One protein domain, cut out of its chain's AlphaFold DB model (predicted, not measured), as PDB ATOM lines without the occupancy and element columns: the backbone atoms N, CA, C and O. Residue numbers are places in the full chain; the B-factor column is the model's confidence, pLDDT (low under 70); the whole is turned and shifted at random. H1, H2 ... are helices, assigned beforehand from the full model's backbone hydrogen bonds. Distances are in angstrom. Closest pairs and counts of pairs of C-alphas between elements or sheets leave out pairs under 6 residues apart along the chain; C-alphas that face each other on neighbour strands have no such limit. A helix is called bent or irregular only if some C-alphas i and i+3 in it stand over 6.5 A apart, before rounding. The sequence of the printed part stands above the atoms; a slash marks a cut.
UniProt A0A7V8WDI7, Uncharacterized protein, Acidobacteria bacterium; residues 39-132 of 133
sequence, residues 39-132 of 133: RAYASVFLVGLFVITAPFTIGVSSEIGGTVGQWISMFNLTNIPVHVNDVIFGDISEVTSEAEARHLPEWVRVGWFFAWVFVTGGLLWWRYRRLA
ATOM      1  N   ARG A  39     -33.823 -22.420 -23.854       87.75
ATOM      2  CA  ARG A  39     -33.409 -22.198 -22.450       87.75
ATOM      3  C   ARG A  39     -33.879 -23.296 -21.485       87.75
ATOM      4  O   ARG A  39     -33.141 -23.664 -20.573       87.75
ATOM      5  N   ALA A  40     -35.073 -23.848 -21.710       90.94
ATOM      6  CA  ALA A  40     -35.627 -24.918 -20.882       90.94
ATOM      7  C   ALA A  40     -34.757 -26.188 -20.901       90.94
ATOM      8  O   ALA A  40     -34.489 -26.760 -19.850       90.94
ATOM      9  N   TYR A  41     -34.249 -26.596 -22.069       92.12
ATOM     10  CA  TYR A  41     -33.430 -27.807 -22.183       92.12
ATOM     11  C   TYR A  41     -32.056 -27.643 -21.533       92.12
ATOM     12  O   TYR A  41     -31.608 -28.556 -20.850       92.12
ATOM     13  N   ALA A  42     -31.420 -26.474 -21.676       92.12
ATOM     14  CA  ALA A  42     -30.156 -26.188 -20.991       92.12
ATOM     15  C   ALA A  42     -30.308 -26.263 -19.464       92.12
ATOM     16  O   ALA A  42     -29.475 -26.847 -18.777       92.12
ATOM     17  N   SER A  43     -31.403 -25.700 -18.947       91.44
ATOM     18  CA  SER A  43     -31.669 -25.650 -17.508       91.44
ATOM     19  C   SER A  43     -31.926 -27.046 -16.937       91.44
ATOM     20  O   SER A  43     -31.301 -27.427 -15.952       91.44
ATOM     21  N   VAL A  44     -32.786 -27.840 -17.591       94.44
ATOM     22  CA  VAL A  44     -33.067 -29.225 -17.175       94.44
ATOM     23  C   VAL A  44     -31.809 -30.087 -17.250       94.44
ATOM     24  O   VAL A  44     -31.565 -30.878 -16.343       94.44
ATOM     25  N   PHE A  45     -30.983 -29.906 -18.284       93.19
ATOM     26  CA  PHE A  45     -29.710 -30.609 -18.397       93.19
ATOM     27  C   PHE A  45     -28.782 -30.305 -17.217       93.19
ATOM     28  O   PHE A  45     -28.278 -31.239 -16.607       93.19
ATOM     29  N   LEU A  46     -28.577 -29.028 -16.869       92.25
ATOM     30  CA  LEU A  46     -27.716 -28.656 -15.740       92.25
ATOM     31  C   LEU A  46     -28.235 -29.231 -14.426       92.25
ATOM     32  O   LEU A  46     -27.465 -29.822 -13.678       92.25
ATOM     33  N   VAL A  47     -29.538 -29.105 -14.165       92.88
ATOM     34  CA  VAL A  47     -30.146 -29.676 -12.956       92.88
ATOM     35  C   VAL A  47     -29.922 -31.186 -12.914       92.88
ATOM     36  O   VAL A  47     -29.421 -31.693 -11.916       92.88
ATOM     37  N   GLY A  48     -30.217 -31.899 -14.004       93.75
ATOM     38  CA  GLY A  48     -29.988 -33.342 -14.089       93.75
ATOM     39  C   GLY A  48     -28.522 -33.710 -13.873       93.75
ATOM     40  O   GLY A  48     -28.222 -34.634 -13.126       93.75
ATOM     41  N   LEU A  49     -27.601 -32.947 -14.458       91.81
ATOM     42  CA  LEU A  49     -26.166 -33.158 -14.327       91.81
ATOM     43  C   LEU A  49     -25.700 -33.059 -12.860       91.81
ATOM     44  O   LEU A  49     -25.021 -33.963 -12.375       91.81
ATOM     45  N   PHE A  50     -26.093 -32.019 -12.123       91.38
ATOM     46  CA  PHE A  50     -25.722 -31.876 -10.706       91.38
ATOM     47  C   PHE A  50     -26.425 -32.896  -9.799       91.38
ATOM     48  O   PHE A  50     -25.801 -33.466  -8.907       91.38
ATOM     49  N   VAL A  51     -27.708 -33.168 -10.045       93.62
ATOM     50  CA  VAL A  51     -28.510 -34.081  -9.215       93.62
ATOM     51  C   VAL A  51     -28.071 -35.535  -9.374       93.62
ATOM     52  O   VAL A  51     -28.094 -36.281  -8.401       93.62
ATOM     53  N   ILE A  52     -27.670 -35.954 -10.576       93.62
ATOM     54  CA  ILE A  52     -27.295 -37.349 -10.848       93.62
ATOM     55  C   ILE A  52     -25.850 -37.630 -10.430       93.62
ATOM     56  O   ILE A  52     -25.566 -38.703  -9.899       93.62
ATOM     57  N   THR A  53     -24.929 -36.688 -10.654       92.69
ATOM     58  CA  THR A  53     -23.497 -36.935 -10.420       92.69
ATOM     59  C   THR A  53     -23.178 -37.218  -8.960       92.69
ATOM     60  O   THR A  53     -22.396 -38.128  -8.696       92.69
ATOM     61  N   ALA A  54     -23.807 -36.518  -8.015       90.88
ATOM     62  CA  ALA A  54     -23.561 -36.725  -6.591       90.88
ATOM     63  C   ALA A  54     -23.863 -38.166  -6.116       90.88
ATOM     64  O   ALA A  54     -22.920 -38.858  -5.734       90.88
ATOM     65  N   PRO A  55     -25.107 -38.683  -6.183       93.38
ATOM     66  CA  PRO A  55     -25.404 -40.036  -5.713       93.38
ATOM     67  C   PRO A  55     -24.679 -41.117  -6.525       93.38
ATOM     68  O   PRO A  55     -24.250 -42.119  -5.956       93.38
ATOM     69  N   PHE A  56     -24.498 -40.912  -7.836       94.56
ATOM     70  CA  PHE A  56     -23.781 -41.864  -8.687       94.56
ATOM     71  C   PHE A  56     -22.314 -42.007  -8.271       94.56
ATOM     72  O   PHE A  56     -21.836 -43.115  -8.046       94.56
ATOM     73  N   THR A  57     -21.593 -40.890  -8.150       95.00
ATOM     74  CA  THR A  57     -20.169 -40.930  -7.797       95.00
ATOM     75  C   THR A  57     -19.944 -41.402  -6.372       95.00
ATOM     76  O   THR A  57     -19.028 -42.192  -6.170       95.00
ATOM     77  N   ILE A  58     -20.789 -41.000  -5.416       92.25
ATOM     78  CA  ILE A  58     -20.724 -41.488  -4.032       92.25
ATOM     79  C   ILE A  58     -20.838 -43.014  -4.023       92.25
ATOM     80  O   ILE A  58     -19.888 -43.676  -3.612       92.25
ATOM     81  N   GLY A  59     -21.926 -43.569  -4.571       92.69
ATOM     82  CA  GLY A  59     -22.175 -45.012  -4.528       92.69
ATOM     83  C   GLY A  59     -21.119 -45.845  -5.261       92.69
ATOM     84  O   GLY A  59     -20.699 -46.888  -4.770       92.69
ATOM     85  N   VAL A  60     -20.643 -45.379  -6.420       95.38
ATOM     86  CA  VAL A  60     -19.601 -46.095  -7.173       95.38
ATOM     87  C   VAL A  60     -18.240 -45.987  -6.477       95.38
ATOM     88  O   VAL A  60     -17.494 -46.966  -6.431       95.38
ATOM     89  N   SER A  61     -17.899 -44.816  -5.927       95.56
ATOM     90  CA  SER A  61     -16.611 -44.615  -5.252       95.56
ATOM     91  C   SER A  61     -16.479 -45.436  -3.974       95.56
ATOM     92  O   SER A  61     -15.407 -45.998  -3.750       95.56
ATOM     93  N   SER A  62     -17.557 -45.563  -3.192       92.12
ATOM     94  CA  SER A  62     -17.569 -46.346  -1.953       92.12
ATOM     95  C   SER A  62     -17.462 -47.850  -2.201       92.12
ATOM     96  O   SER A  62     -16.864 -48.553  -1.396       92.12
ATOM     97  N   GLU A  63     -18.020 -48.342  -3.310       94.38
ATOM     98  CA  GLU A  63     -17.967 -49.767  -3.665       94.38
ATOM     99  C   GLU A  63     -16.586 -50.173  -4.198       94.38
ATOM    100  O   GLU A  63     -16.042 -51.210  -3.828       94.38
ATOM    101  N   ILE A  64     -16.000 -49.351  -5.074       94.81
ATOM    102  CA  ILE A  64     -14.691 -49.647  -5.674       94.81
ATOM    103  C   ILE A  64     -13.562 -49.404  -4.667       94.81
ATOM    104  O   ILE A  64     -12.611 -50.185  -4.599       94.81
ATOM    105  N   GLY A  65     -13.647 -48.310  -3.908       91.75
ATOM    106  CA  GLY A  65     -12.635 -47.900  -2.943       91.75
ATOM    107  C   GLY A  65     -11.256 -47.607  -3.549       91.75
ATOM    108  O   GLY A  65     -11.041 -47.553  -4.767       91.75
ATOM    109  N   GLY A  66     -10.286 -47.383  -2.659       93.69
ATOM    110  CA  GLY A  66      -8.888 -47.150  -3.017       93.69
ATOM    111  C   GLY A  66      -8.677 -45.941  -3.935       93.69
ATOM    112  O   GLY A  66      -9.483 -45.015  -3.997       93.69
ATOM    113  N   THR A  67      -7.569 -45.942  -4.679       95.56
ATOM    114  CA  THR A  67      -7.210 -44.821  -5.565       95.56
ATOM    115  C   THR A  67      -8.242 -44.592  -6.669       95.56
ATOM    116  O   THR A  67      -8.512 -43.452  -7.030       95.56
ATOM    117  N   VAL A  68      -8.848 -45.653  -7.206       95.75
ATOM    118  CA  VAL A  68      -9.850 -45.521  -8.273       95.75
ATOM    119  C   VAL A  68     -11.125 -44.868  -7.737       95.75
ATOM    120  O   VAL A  68     -11.623 -43.931  -8.360       95.75
ATOM    121  N   GLY A  69     -11.608 -45.286  -6.563       95.75
ATOM    122  CA  GLY A  69     -12.753 -44.659  -5.897       95.75
ATOM    123  C   GLY A  69     -12.521 -43.173  -5.618       95.75
ATOM    124  O   GLY A  69     -13.381 -42.349  -5.928       95.75
ATOM    125  N   GLN A  70     -11.319 -42.806  -5.162       95.88
ATOM    126  CA  GLN A  70     -10.925 -41.406  -4.961       95.88
ATOM    127  C   GLN A  70     -11.059 -40.571  -6.243       95.88
ATOM    128  O   GLN A  70     -11.646 -39.491  -6.215       95.88
ATOM    129  N   TRP A  71     -10.570 -41.074  -7.381       96.31
ATOM    130  CA  TRP A  71     -10.699 -40.384  -8.671       96.31
ATOM    131  C   TRP A  71     -12.135 -40.338  -9.190       96.31
ATOM    132  O   TRP A  71     -12.527 -39.342  -9.789       96.31
ATOM    133  N   ILE A  72     -12.943 -41.371  -8.952       96.44
ATOM    134  CA  ILE A  72     -14.366 -41.362  -9.320       96.44
ATOM    135  C   ILE A  72     -15.120 -40.304  -8.511       96.44
ATOM    136  O   ILE A  72     -15.917 -39.551  -9.071       96.44
ATOM    137  N   SER A  73     -14.822 -40.190  -7.218       95.50
ATOM    138  CA  SER A  73     -15.414 -39.189  -6.326       95.50
ATOM    139  C   SER A  73     -15.132 -37.747  -6.783       95.50
ATOM    140  O   SER A  73     -15.984 -36.875  -6.621       95.50
ATOM    141  N   MET A  74     -14.013 -37.500  -7.481       96.12
ATOM    142  CA  MET A  74     -13.701 -36.193  -8.090       96.12
ATOM    143  C   MET A  74     -14.692 -35.757  -9.185       96.12
ATOM    144  O   MET A  74     -14.708 -34.585  -9.563       96.12
ATOM    145  N   PHE A  75     -15.515 -36.664  -9.720       95.44
ATOM    146  CA  PHE A  75     -16.568 -36.342 -10.692       95.44
ATOM    147  C   PHE A  75     -17.908 -35.980 -10.040       95.44
ATOM    148  O   PHE A  75     -18.877 -35.708 -10.752       95.44
ATOM    149  N   ASN A  76     -17.982 -35.934  -8.706       95.06
ATOM    150  CA  ASN A  76     -19.106 -35.313  -8.021       95.06
ATOM    151  C   ASN A  76     -19.076 -33.798  -8.268       95.06
ATOM    152  O   ASN A  76     -18.408 -33.050  -7.552       95.06
ATOM    153  N   LEU A  77     -19.817 -33.335  -9.274       93.56
ATOM    154  CA  LEU A  77     -19.787 -31.938  -9.712       93.56
ATOM    155  C   LEU A  77     -20.238 -30.949  -8.636       93.56
ATOM    156  O   LEU A  77     -19.878 -29.774  -8.714       93.56
ATOM    157  N   THR A  78     -20.997 -31.409  -7.644       92.62
ATOM    158  CA  THR A  78     -21.446 -30.599  -6.508       92.62
ATOM    159  C   THR A  78     -20.309 -30.346  -5.517       92.62
ATOM    160  O   THR A  78     -20.218 -29.255  -4.961       92.62
ATOM    161  N   ASN A  79     -19.395 -31.306  -5.347       94.12
ATOM    162  CA  ASN A  79     -18.324 -31.232  -4.349       94.12
ATOM    163  C   ASN A  79     -17.075 -30.500  -4.858       94.12
ATOM    164  O   ASN A  79     -16.314 -29.962  -4.056       94.12
ATOM    165  N   ILE A  80     -16.865 -30.435  -6.177       95.50
ATOM    166  CA  ILE A  80     -15.671 -29.822  -6.788       95.50
ATOM    167  C   ILE A  80     -15.370 -28.415  -6.245       95.50
ATOM    168  O   ILE A  80     -14.260 -28.199  -5.756       95.50
ATOM    169  N   PRO A  81     -16.300 -27.441  -6.292       95.50
ATOM    170  CA  PRO A  81     -15.990 -26.099  -5.815       95.50
ATOM    171  C   PRO A  81     -16.009 -26.013  -4.275       95.50
ATOM    172  O   PRO A  81     -15.397 -25.111  -3.707       95.50
ATOM    173  N   VAL A  82     -16.617 -26.988  -3.586       95.62
ATOM    174  CA  VAL A  82     -16.577 -27.093  -2.120       95.62
ATOM    175  C   VAL A  82     -15.192 -27.517  -1.635       95.62
ATOM    176  O   VAL A  82     -14.715 -26.976  -0.650       95.62
ATOM    177  N   HIS A  83     -14.466 -28.366  -2.364       95.50
ATOM    178  CA  HIS A  83     -13.072 -28.660  -2.015       95.50
ATOM    179  C   HIS A  83     -12.158 -27.429  -2.077       95.50
ATOM    180  O   HIS A  83     -11.207 -27.328  -1.308       95.50
ATOM    181  N   VAL A  84     -12.437 -26.480  -2.974       96.12
ATOM    182  CA  VAL A  84     -11.727 -25.192  -2.991       96.12
ATOM    183  C   VAL A  84     -12.105 -24.361  -1.767       96.12
ATOM    184  O   VAL A  84     -11.236 -23.736  -1.168       96.12
ATOM    185  N   ASN A  85     -13.382 -24.387  -1.377       95.62
ATOM    186  CA  ASN A  85     -13.864 -23.752  -0.155       95.62
ATOM    187  C   ASN A  85     -13.139 -24.312   1.083       95.62
ATOM    188  O   ASN A  85     -12.549 -23.545   1.838       95.62
ATOM    189  N   ASP A  86     -13.072 -25.638   1.219       95.06
ATOM    190  CA  ASP A  86     -12.369 -26.312   2.316       95.06
ATOM    191  C   ASP A  86     -10.910 -25.832   2.435       95.06
ATOM    192  O   ASP A  86     -10.438 -25.505   3.519       95.06
ATOM    193  N   VAL A  87     -10.202 -25.700   1.306       95.12
ATOM    194  CA  VAL A  87      -8.807 -25.217   1.273       95.12
ATOM    195  C   VAL A  87      -8.695 -23.729   1.624       95.12
ATOM    196  O   VAL A  87      -7.757 -23.328   2.311       95.12
ATOM    197  N   ILE A  88      -9.637 -22.888   1.185       93.31
ATOM    198  CA  ILE A  88      -9.647 -21.445   1.494       93.31
ATOM    199  C   ILE A  88      -9.837 -21.197   2.997       93.31
ATOM    200  O   ILE A  88      -9.219 -20.281   3.552       93.31
ATOM    201  N   PHE A  89     -10.691 -21.991   3.646       91.88
ATOM    202  CA  PHE A  89     -10.985 -21.865   5.075       91.88
ATOM    203  C   PHE A  89     -10.089 -22.737   5.961       91.88
ATOM    204  O   PHE A  89      -9.974 -22.455   7.153       91.88
ATOM    205  N   GLY A  90      -9.395 -23.721   5.384       90.62
ATOM    206  CA  GLY A  90      -8.515 -24.641   6.101       90.62
ATOM    207  C   GLY A  90      -9.269 -25.661   6.955       90.62
ATOM    208  O   GLY A  90      -8.723 -26.116   7.956       90.62
ATOM    209  N   ASP A  91     -10.511 -25.988   6.592       91.19
ATOM    210  CA  ASP A  91     -11.372 -26.914   7.332       91.19
ATOM    211  C   ASP A  91     -12.180 -27.797   6.373       91.19
ATOM    212  O   ASP A  91     -12.466 -27.405   5.243       91.19
ATOM    213  N   ILE A  92     -12.536 -29.002   6.811       89.94
ATOM    214  CA  ILE A  92     -13.283 -29.968   6.004       89.94
ATOM    215  C   ILE A  92     -14.773 -29.766   6.267       89.94
ATOM    216  O   ILE A  92     -15.256 -30.001   7.376       89.94
ATOM    217  N   SER A  93     -15.521 -29.366   5.243       91.75
ATOM    218  CA  SER A  93     -16.969 -29.211   5.361       91.75
ATOM    219  C   SER A  93     -17.708 -30.550   5.468       91.75
ATOM    220  O   SER A  93     -17.252 -31.595   5.006       91.75
ATOM    221  N   GLU A  94     -18.920 -30.511   6.026       91.75
ATOM    222  CA  GLU A  94     -19.827 -31.669   6.096       91.75
ATOM    223  C   GLU A  94     -20.129 -32.266   4.709       91.75
ATOM    224  O   GLU A  94     -20.338 -33.464   4.570       91.75
ATOM    225  N   VAL A  95     -20.082 -31.441   3.659       88.62
ATOM    226  CA  VAL A  95     -20.343 -31.853   2.271       88.62
ATOM    227  C   VAL A  95     -19.222 -32.733   1.701       88.62
ATOM    228  O   VAL A  95     -19.460 -33.557   0.814       88.62
ATOM    229  N   THR A  96     -17.987 -32.557   2.173       91.44
ATOM    230  CA  THR A  96     -16.792 -33.231   1.640       91.44
ATOM    231  C   THR A  96     -16.163 -34.211   2.626       91.44
ATOM    232  O   THR A  96     -15.281 -34.979   2.234       91.44
ATOM    233  N   SER A  97     -16.628 -34.232   3.876       89.81
ATOM    234  CA  SER A  97     -16.111 -35.071   4.961       89.81
ATOM    235  C   SER A  97     -16.186 -36.569   4.656       89.81
ATOM    236  O   SER A  97     -15.253 -37.303   5.000       89.81
ATOM    237  N   GLU A  98     -17.248 -36.998   3.972       89.81
ATOM    238  CA  GLU A  98     -17.500 -38.385   3.555       89.81
ATOM    239  C   GLU A  98     -17.029 -38.688   2.125       89.81
ATOM    240  O   GLU A  98     -17.069 -39.833   1.683       89.81
ATOM    241  N   ALA A  99     -16.575 -37.683   1.372       91.88
ATOM    242  CA  ALA A  99     -16.159 -37.893  -0.007       91.88
ATOM    243  C   ALA A  99     -14.810 -38.623  -0.061       91.88
ATOM    244  O   ALA A  99     -13.815 -38.120   0.455       91.88
ATOM    245  N   GLU A 100     -14.736 -39.750  -0.774       92.12
ATOM    246  CA  GLU A 100     -13.479 -40.485  -0.998       92.12
ATOM    247  C   GLU A 100     -12.368 -39.584  -1.568       92.12
ATOM    248  O   GLU A 100     -11.202 -39.688  -1.181       92.12
ATOM    249  N   ALA A 101     -12.731 -38.615  -2.417       92.75
ATOM    250  CA  ALA A 101     -11.819 -37.614  -2.969       92.75
ATOM    251  C   ALA A 101     -11.021 -36.832  -1.907       92.75
ATOM    252  O   ALA A 101      -9.949 -36.315  -2.221       92.75
ATOM    253  N   ARG A 102     -11.478 -36.764  -0.647       91.31
ATOM    254  CA  ARG A 102     -10.769 -36.086   0.456       91.31
ATOM    255  C   ARG A 102      -9.364 -36.638   0.701       91.31
ATOM    256  O   ARG A 102      -8.505 -35.920   1.202       91.31
ATOM    257  N   HIS A 103      -9.138 -37.905   0.357       93.38
ATOM    258  CA  HIS A 103      -7.852 -38.573   0.523       93.38
ATOM    259  C   HIS A 103      -6.826 -38.145  -0.534       93.38
ATOM    260  O   HIS A 103      -5.633 -38.406  -0.369       93.38
ATOM    261  N   LEU A 104      -7.263 -37.463  -1.597       94.88
ATOM    262  CA  LEU A 104      -6.362 -36.876  -2.577       94.88
ATOM    263  C   LEU A 104      -5.715 -35.596  -2.029       94.88
ATOM    264  O   LEU A 104      -6.345 -34.831  -1.286       94.88
ATOM    265  N   PRO A 105      -4.472 -35.303  -2.452       96.38
ATOM    266  CA  PRO A 105      -3.811 -34.058  -2.094       96.38
ATOM    267  C   PRO A 105      -4.665 -32.832  -2.444       96.38
ATOM    268  O   PRO A 105      -5.334 -32.798  -3.477       96.38
ATOM    269  N   GLU A 106      -4.611 -31.793  -1.610       95.50
ATOM    270  CA  GLU A 106      -5.373 -30.550  -1.812       95.50
ATOM    271  C   GLU A 106      -5.122 -29.923  -3.186       95.50
ATOM    272  O   GLU A 106      -6.061 -29.527  -3.873       95.50
ATOM    273  N   TRP A 107      -3.865 -29.914  -3.642       94.94
ATOM    274  CA  TRP A 107      -3.500 -29.379  -4.954       94.94
ATOM    275  C   TRP A 107      -4.149 -30.146  -6.116       94.94
ATOM    276  O   TRP A 107      -4.433 -29.543  -7.147       94.94
ATOM    277  N   VAL A 108      -4.429 -31.447  -5.953       97.19
ATOM    278  CA  VAL A 108      -5.162 -32.244  -6.952       97.19
ATOM    279  C   VAL A 108      -6.625 -31.821  -6.977       97.19
ATOM    280  O   VAL A 108      -7.167 -31.558  -8.048       97.19
ATOM    281  N   ARG A 109      -7.256 -31.690  -5.804       96.12
ATOM    282  CA  ARG A 109      -8.658 -31.259  -5.671       96.12
ATOM    283  C   ARG A 109      -8.883 -29.851  -6.232       96.12
ATOM    284  O   ARG A 109      -9.787 -29.641  -7.037       96.12
ATOM    285  N   VAL A 110      -8.007 -28.909  -5.889       96.69
ATOM    286  CA  VAL A 110      -8.035 -27.531  -6.407       96.69
ATOM    287  C   VAL A 110      -7.670 -27.486  -7.895       96.69
ATOM    288  O   VAL A 110      -8.313 -26.784  -8.675       96.69
ATOM    289  N   GLY A 111      -6.674 -28.262  -8.325       97.19
ATOM    290  CA  GLY A 111      -6.289 -28.364  -9.733       97.19
ATOM    291  C   GLY A 111      -7.429 -28.877 -10.612       97.19
ATOM    292  O   GLY A 111      -7.634 -28.378 -11.716       97.19
ATOM    293  N   TRP A 112      -8.228 -29.813 -10.100       97.56
ATOM    294  CA  TRP A 112      -9.403 -30.336 -10.790       97.56
ATOM    295  C   TRP A 112     -10.499 -29.289 -10.976       97.56
ATOM    296  O   TRP A 112     -11.072 -29.191 -12.060       97.56
ATOM    297  N   PHE A 113     -10.741 -28.447  -9.968       97.50
ATOM    298  CA  PHE A 113     -11.623 -27.287 -10.112       97.50
ATOM    299  C   PHE A 113     -11.168 -26.383 -11.266       97.50
ATOM    300  O   PHE A 113     -11.960 -26.061 -12.155       97.50
ATOM    301  N   PHE A 114      -9.882 -26.022 -11.304       97.50
ATOM    302  CA  PHE A 114      -9.346 -25.190 -12.381       97.50
ATOM    303  C   PHE A 114      -9.424 -25.886 -13.737       97.50
ATOM    304  O   PHE A 114      -9.740 -25.231 -14.729       97.50
ATOM    305  N   ALA A 115      -9.205 -27.201 -13.795       97.25
ATOM    306  CA  ALA A 115      -9.377 -27.973 -15.017       97.25
ATOM    307  C   ALA A 115     -10.808 -27.832 -15.556       97.25
ATOM    308  O   ALA A 115     -10.980 -27.499 -16.725       97.25
ATOM    309  N   TRP A 116     -11.834 -27.975 -14.713       96.19
ATOM    310  CA  TRP A 116     -13.225 -27.776 -15.128       96.19
ATOM    311  C   TRP A 116     -13.510 -26.348 -15.594       96.19
ATOM    312  O   TRP A 116     -14.103 -26.162 -16.659       96.19
ATOM    313  N   VAL A 117     -13.058 -25.334 -14.854       96.81
ATOM    314  CA  VAL A 117     -13.252 -23.921 -15.226       96.81
ATOM    315  C   VAL A 117     -12.564 -23.599 -16.557       96.81
ATOM    316  O   VAL A 117     -13.189 -23.037 -17.457       96.81
ATOM    317  N   PHE A 118     -11.300 -23.990 -16.726       97.12
ATOM    318  CA  PHE A 118     -10.532 -23.687 -17.933       97.12
ATOM    319  C   PHE A 118     -10.971 -24.504 -19.142       97.12
ATOM    320  O   PHE A 118     -11.025 -23.955 -20.240       97.12
ATOM    321  N   VAL A 119     -11.329 -25.779 -18.973       95.88
ATOM    322  CA  VAL A 119     -11.856 -26.596 -20.075       95.88
ATOM    323  C   VAL A 119     -13.183 -26.020 -20.553       95.88
ATOM    324  O   VAL A 119     -13.352 -25.779 -21.747       95.88
ATOM    325  N   THR A 120     -14.115 -25.731 -19.644       94.62
ATOM    326  CA  THR A 120     -15.442 -25.221 -20.024       94.62
ATOM    327  C   THR A 120     -15.373 -23.806 -20.601       94.62
ATOM    328  O   THR A 120     -15.946 -23.544 -21.660       94.62
ATOM    329  N   GLY A 121     -14.601 -22.914 -19.975       94.44
ATOM    330  CA  GLY A 121     -14.347 -21.566 -20.481       94.44
ATOM    331  C   GLY A 121     -13.585 -21.561 -21.809       94.44
ATOM    332  O   GLY A 121     -13.933 -20.812 -22.721       94.44
ATOM    333  N   GLY A 122     -12.591 -22.436 -21.966       94.81
ATOM    334  CA  GLY A 122     -11.815 -22.590 -23.196       94.81
ATOM    335  C   GLY A 122     -12.655 -23.111 -24.362       94.81
ATOM    336  O   GLY A 122     -12.575 -22.570 -25.465       94.81
ATOM    337  N   LEU A 123     -13.520 -24.101 -24.117       94.94
ATOM    338  CA  LEU A 123     -14.479 -24.599 -25.109       94.94
ATOM    339  C   LEU A 123     -15.468 -23.510 -25.537       94.94
ATOM    340  O   LEU A 123     -15.734 -23.358 -26.732       94.94
ATOM    341  N   LEU A 124     -15.977 -22.726 -24.583       92.88
ATOM    342  CA  LEU A 124     -16.861 -21.596 -24.865       92.88
ATOM    343  C   LEU A 124     -16.155 -20.543 -25.731       92.88
ATOM    344  O   LEU A 124     -16.701 -20.110 -26.744       92.88
ATOM    345  N   TRP A 125     -14.931 -20.169 -25.363       91.94
ATOM    346  CA  TRP A 125     -14.120 -19.202 -26.100       91.94
ATOM    347  C   TRP A 125     -13.822 -19.662 -27.527       91.94
ATOM    348  O   TRP A 125     -13.987 -18.907 -28.487       91.94
ATOM    349  N   TRP A 126     -13.419 -20.922 -27.682       92.56
ATOM    350  CA  TRP A 126     -13.163 -21.523 -28.985       92.56
ATOM    351  C   TRP A 126     -14.410 -21.518 -29.866       92.56
ATOM    352  O   TRP A 126     -14.343 -21.147 -31.039       92.56
ATOM    353  N   ARG A 127     -15.564 -21.870 -29.295       89.50
ATOM    354  CA  ARG A 127     -16.845 -21.814 -29.998       89.50
ATOM    355  C   ARG A 127     -17.207 -20.386 -30.395       89.50
ATOM    356  O   ARG A 127     -17.616 -20.170 -31.530       89.50
ATOM    357  N   TYR A 128     -17.033 -19.424 -29.495       88.69
ATOM    358  CA  TYR A 128     -17.304 -18.015 -29.767       88.69
ATOM    359  C   TYR A 128     -16.470 -17.501 -30.947       88.69
ATOM    360  O   TYR A 128     -17.022 -16.926 -31.882       88.69
ATOM    361  N   ARG A 129     -15.168 -17.808 -30.976       90.88
ATOM    362  CA  ARG A 129     -14.274 -17.437 -32.086       90.88
ATOM    363  C   ARG A 129     -14.646 -18.051 -33.432       90.88
ATOM    364  O   ARG A 129     -14.309 -17.480 -34.454       90.88
ATOM    365  N   ARG A 130     -15.302 -19.213 -33.449       88.06
ATOM    366  CA  ARG A 130     -15.784 -19.833 -34.696       88.06
ATOM    367  C   ARG A 130     -17.066 -19.197 -35.230       88.06
ATOM    368  O   ARG A 130     -17.385 -19.398 -36.394       88.06
ATOM    369  N   LEU A 131     -17.820 -18.515 -34.372       82.69
ATOM    370  CA  LEU A 131     -19.094 -17.883 -34.716       82.69
ATOM    371  C   LEU A 131     -18.939 -16.386 -35.020       82.69
ATOM    372  O   LEU A 131     -19.786 -15.826 -35.711       82.69
ATOM    373  N   ALA A 132     -17.890 -15.747 -34.498       69.69
ATOM    374  CA  ALA A 132     -17.526 -14.379 -34.843       69.69
ATOM    375  C   ALA A 132     -16.819 -14.348 -36.222       69.69
ATOM    376  O   ALA A 132     -15.892 -15.138 -36.410       69.69
TER     377      ALA A 132
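This is residues 39 to 132 of the 133 residues of an uncharacterized protein of Acidobacteria bacterium (UniProt A0A7V8WDI7). Two long helices, H1 and H5, reach out of a compact head like the prongs of a fork, with an open gap between them. The head holds the second half of H1, the first part of H5, the shorter helices H2, H3 and H4, and the links between them; residues 39 to 48 of H1 and residues 117 to 132, of which 117 to 131 belong to H5, stick out of it. H1 runs into the head, H2 folds back along its end as a helical hairpin, and H5 runs out of the head again, its free residues 117 to 131 reaching out at the same end of the head as residues 39 to 48 of H1. The printed part has 94 residues with five named helices, H1 to H5 in chain order, and no named strand; the class is all helix, with 74 residues in these helices. The whole is elongated, spanning 45 by 26 by 23 A, and only just loose, close to compact, with a radius of gyration of the C-alphas of 15.0 A.

H1 and H5, each of 26 residues, are the longest helices. H1, residues 39 to 64, begins at C-alpha 39 at (-33.409, -22.198, -22.450) and is 37.2 A long. It has a kink of 26 degrees near residue 55 but is neither bent nor irregular, only just: C-alphas 51 and 54 are 6.2 A apart. H5, residues 106 to 131, is 37.8 A long, from (-5.373, -30.550, -1.812) to C-alpha 131 at (-19.094, -17.883, -34.716). H3 is residues 80 to 89, 15.0 A; H2 is residues 66 to 73, 10.8 A; H4 is residues 100 to 103.

H1 touches H2 with residues 57 to 63 alone, the closest C-alphas being those of Ser 61 and Gly 69, 3.9 A apart. This hairpin has a shallow tilt of 14 degrees, opposite ways. H2 touches H4, closest at the C-alphas of Gln 70 and Ala 101, 4.4 A. H1 and H4 only just touch, with 3 pairs of C-alphas within 8 A, the closest being Ser 61 and Glu 100, 6.7 A. H5 touches H3 with residues 106 to 113 alone, closest at the C-alphas of Val 84 and Val 110, 5.5 A, at a steep tilt of 51 degrees, opposite ways. H4 and H5 are close but not clearly touching, the C-alphas of Ala 101 and Arg 109 being 7.6 A apart. H1 and H5 are apart. Every O i to N i+4 pair is within hydrogen-bond range in H2 and H5, against 20 of 22 in H1 and 5 of 6 in H3; H4 is too short for such a pair.

The C-alphas of Glu 63 and Ala 132, the two farthest apart, are 47.2 A apart. Without the stretches that stand free, 68 residues span 29 by 25 by 24 A. The printed part has no cut. The links H1 to H2 and H4 to H5 are tight, those from H2 to H3 and H3 to H4 are short. The mean pLDDT of the printed part is 93.3; residue 132 is under 70.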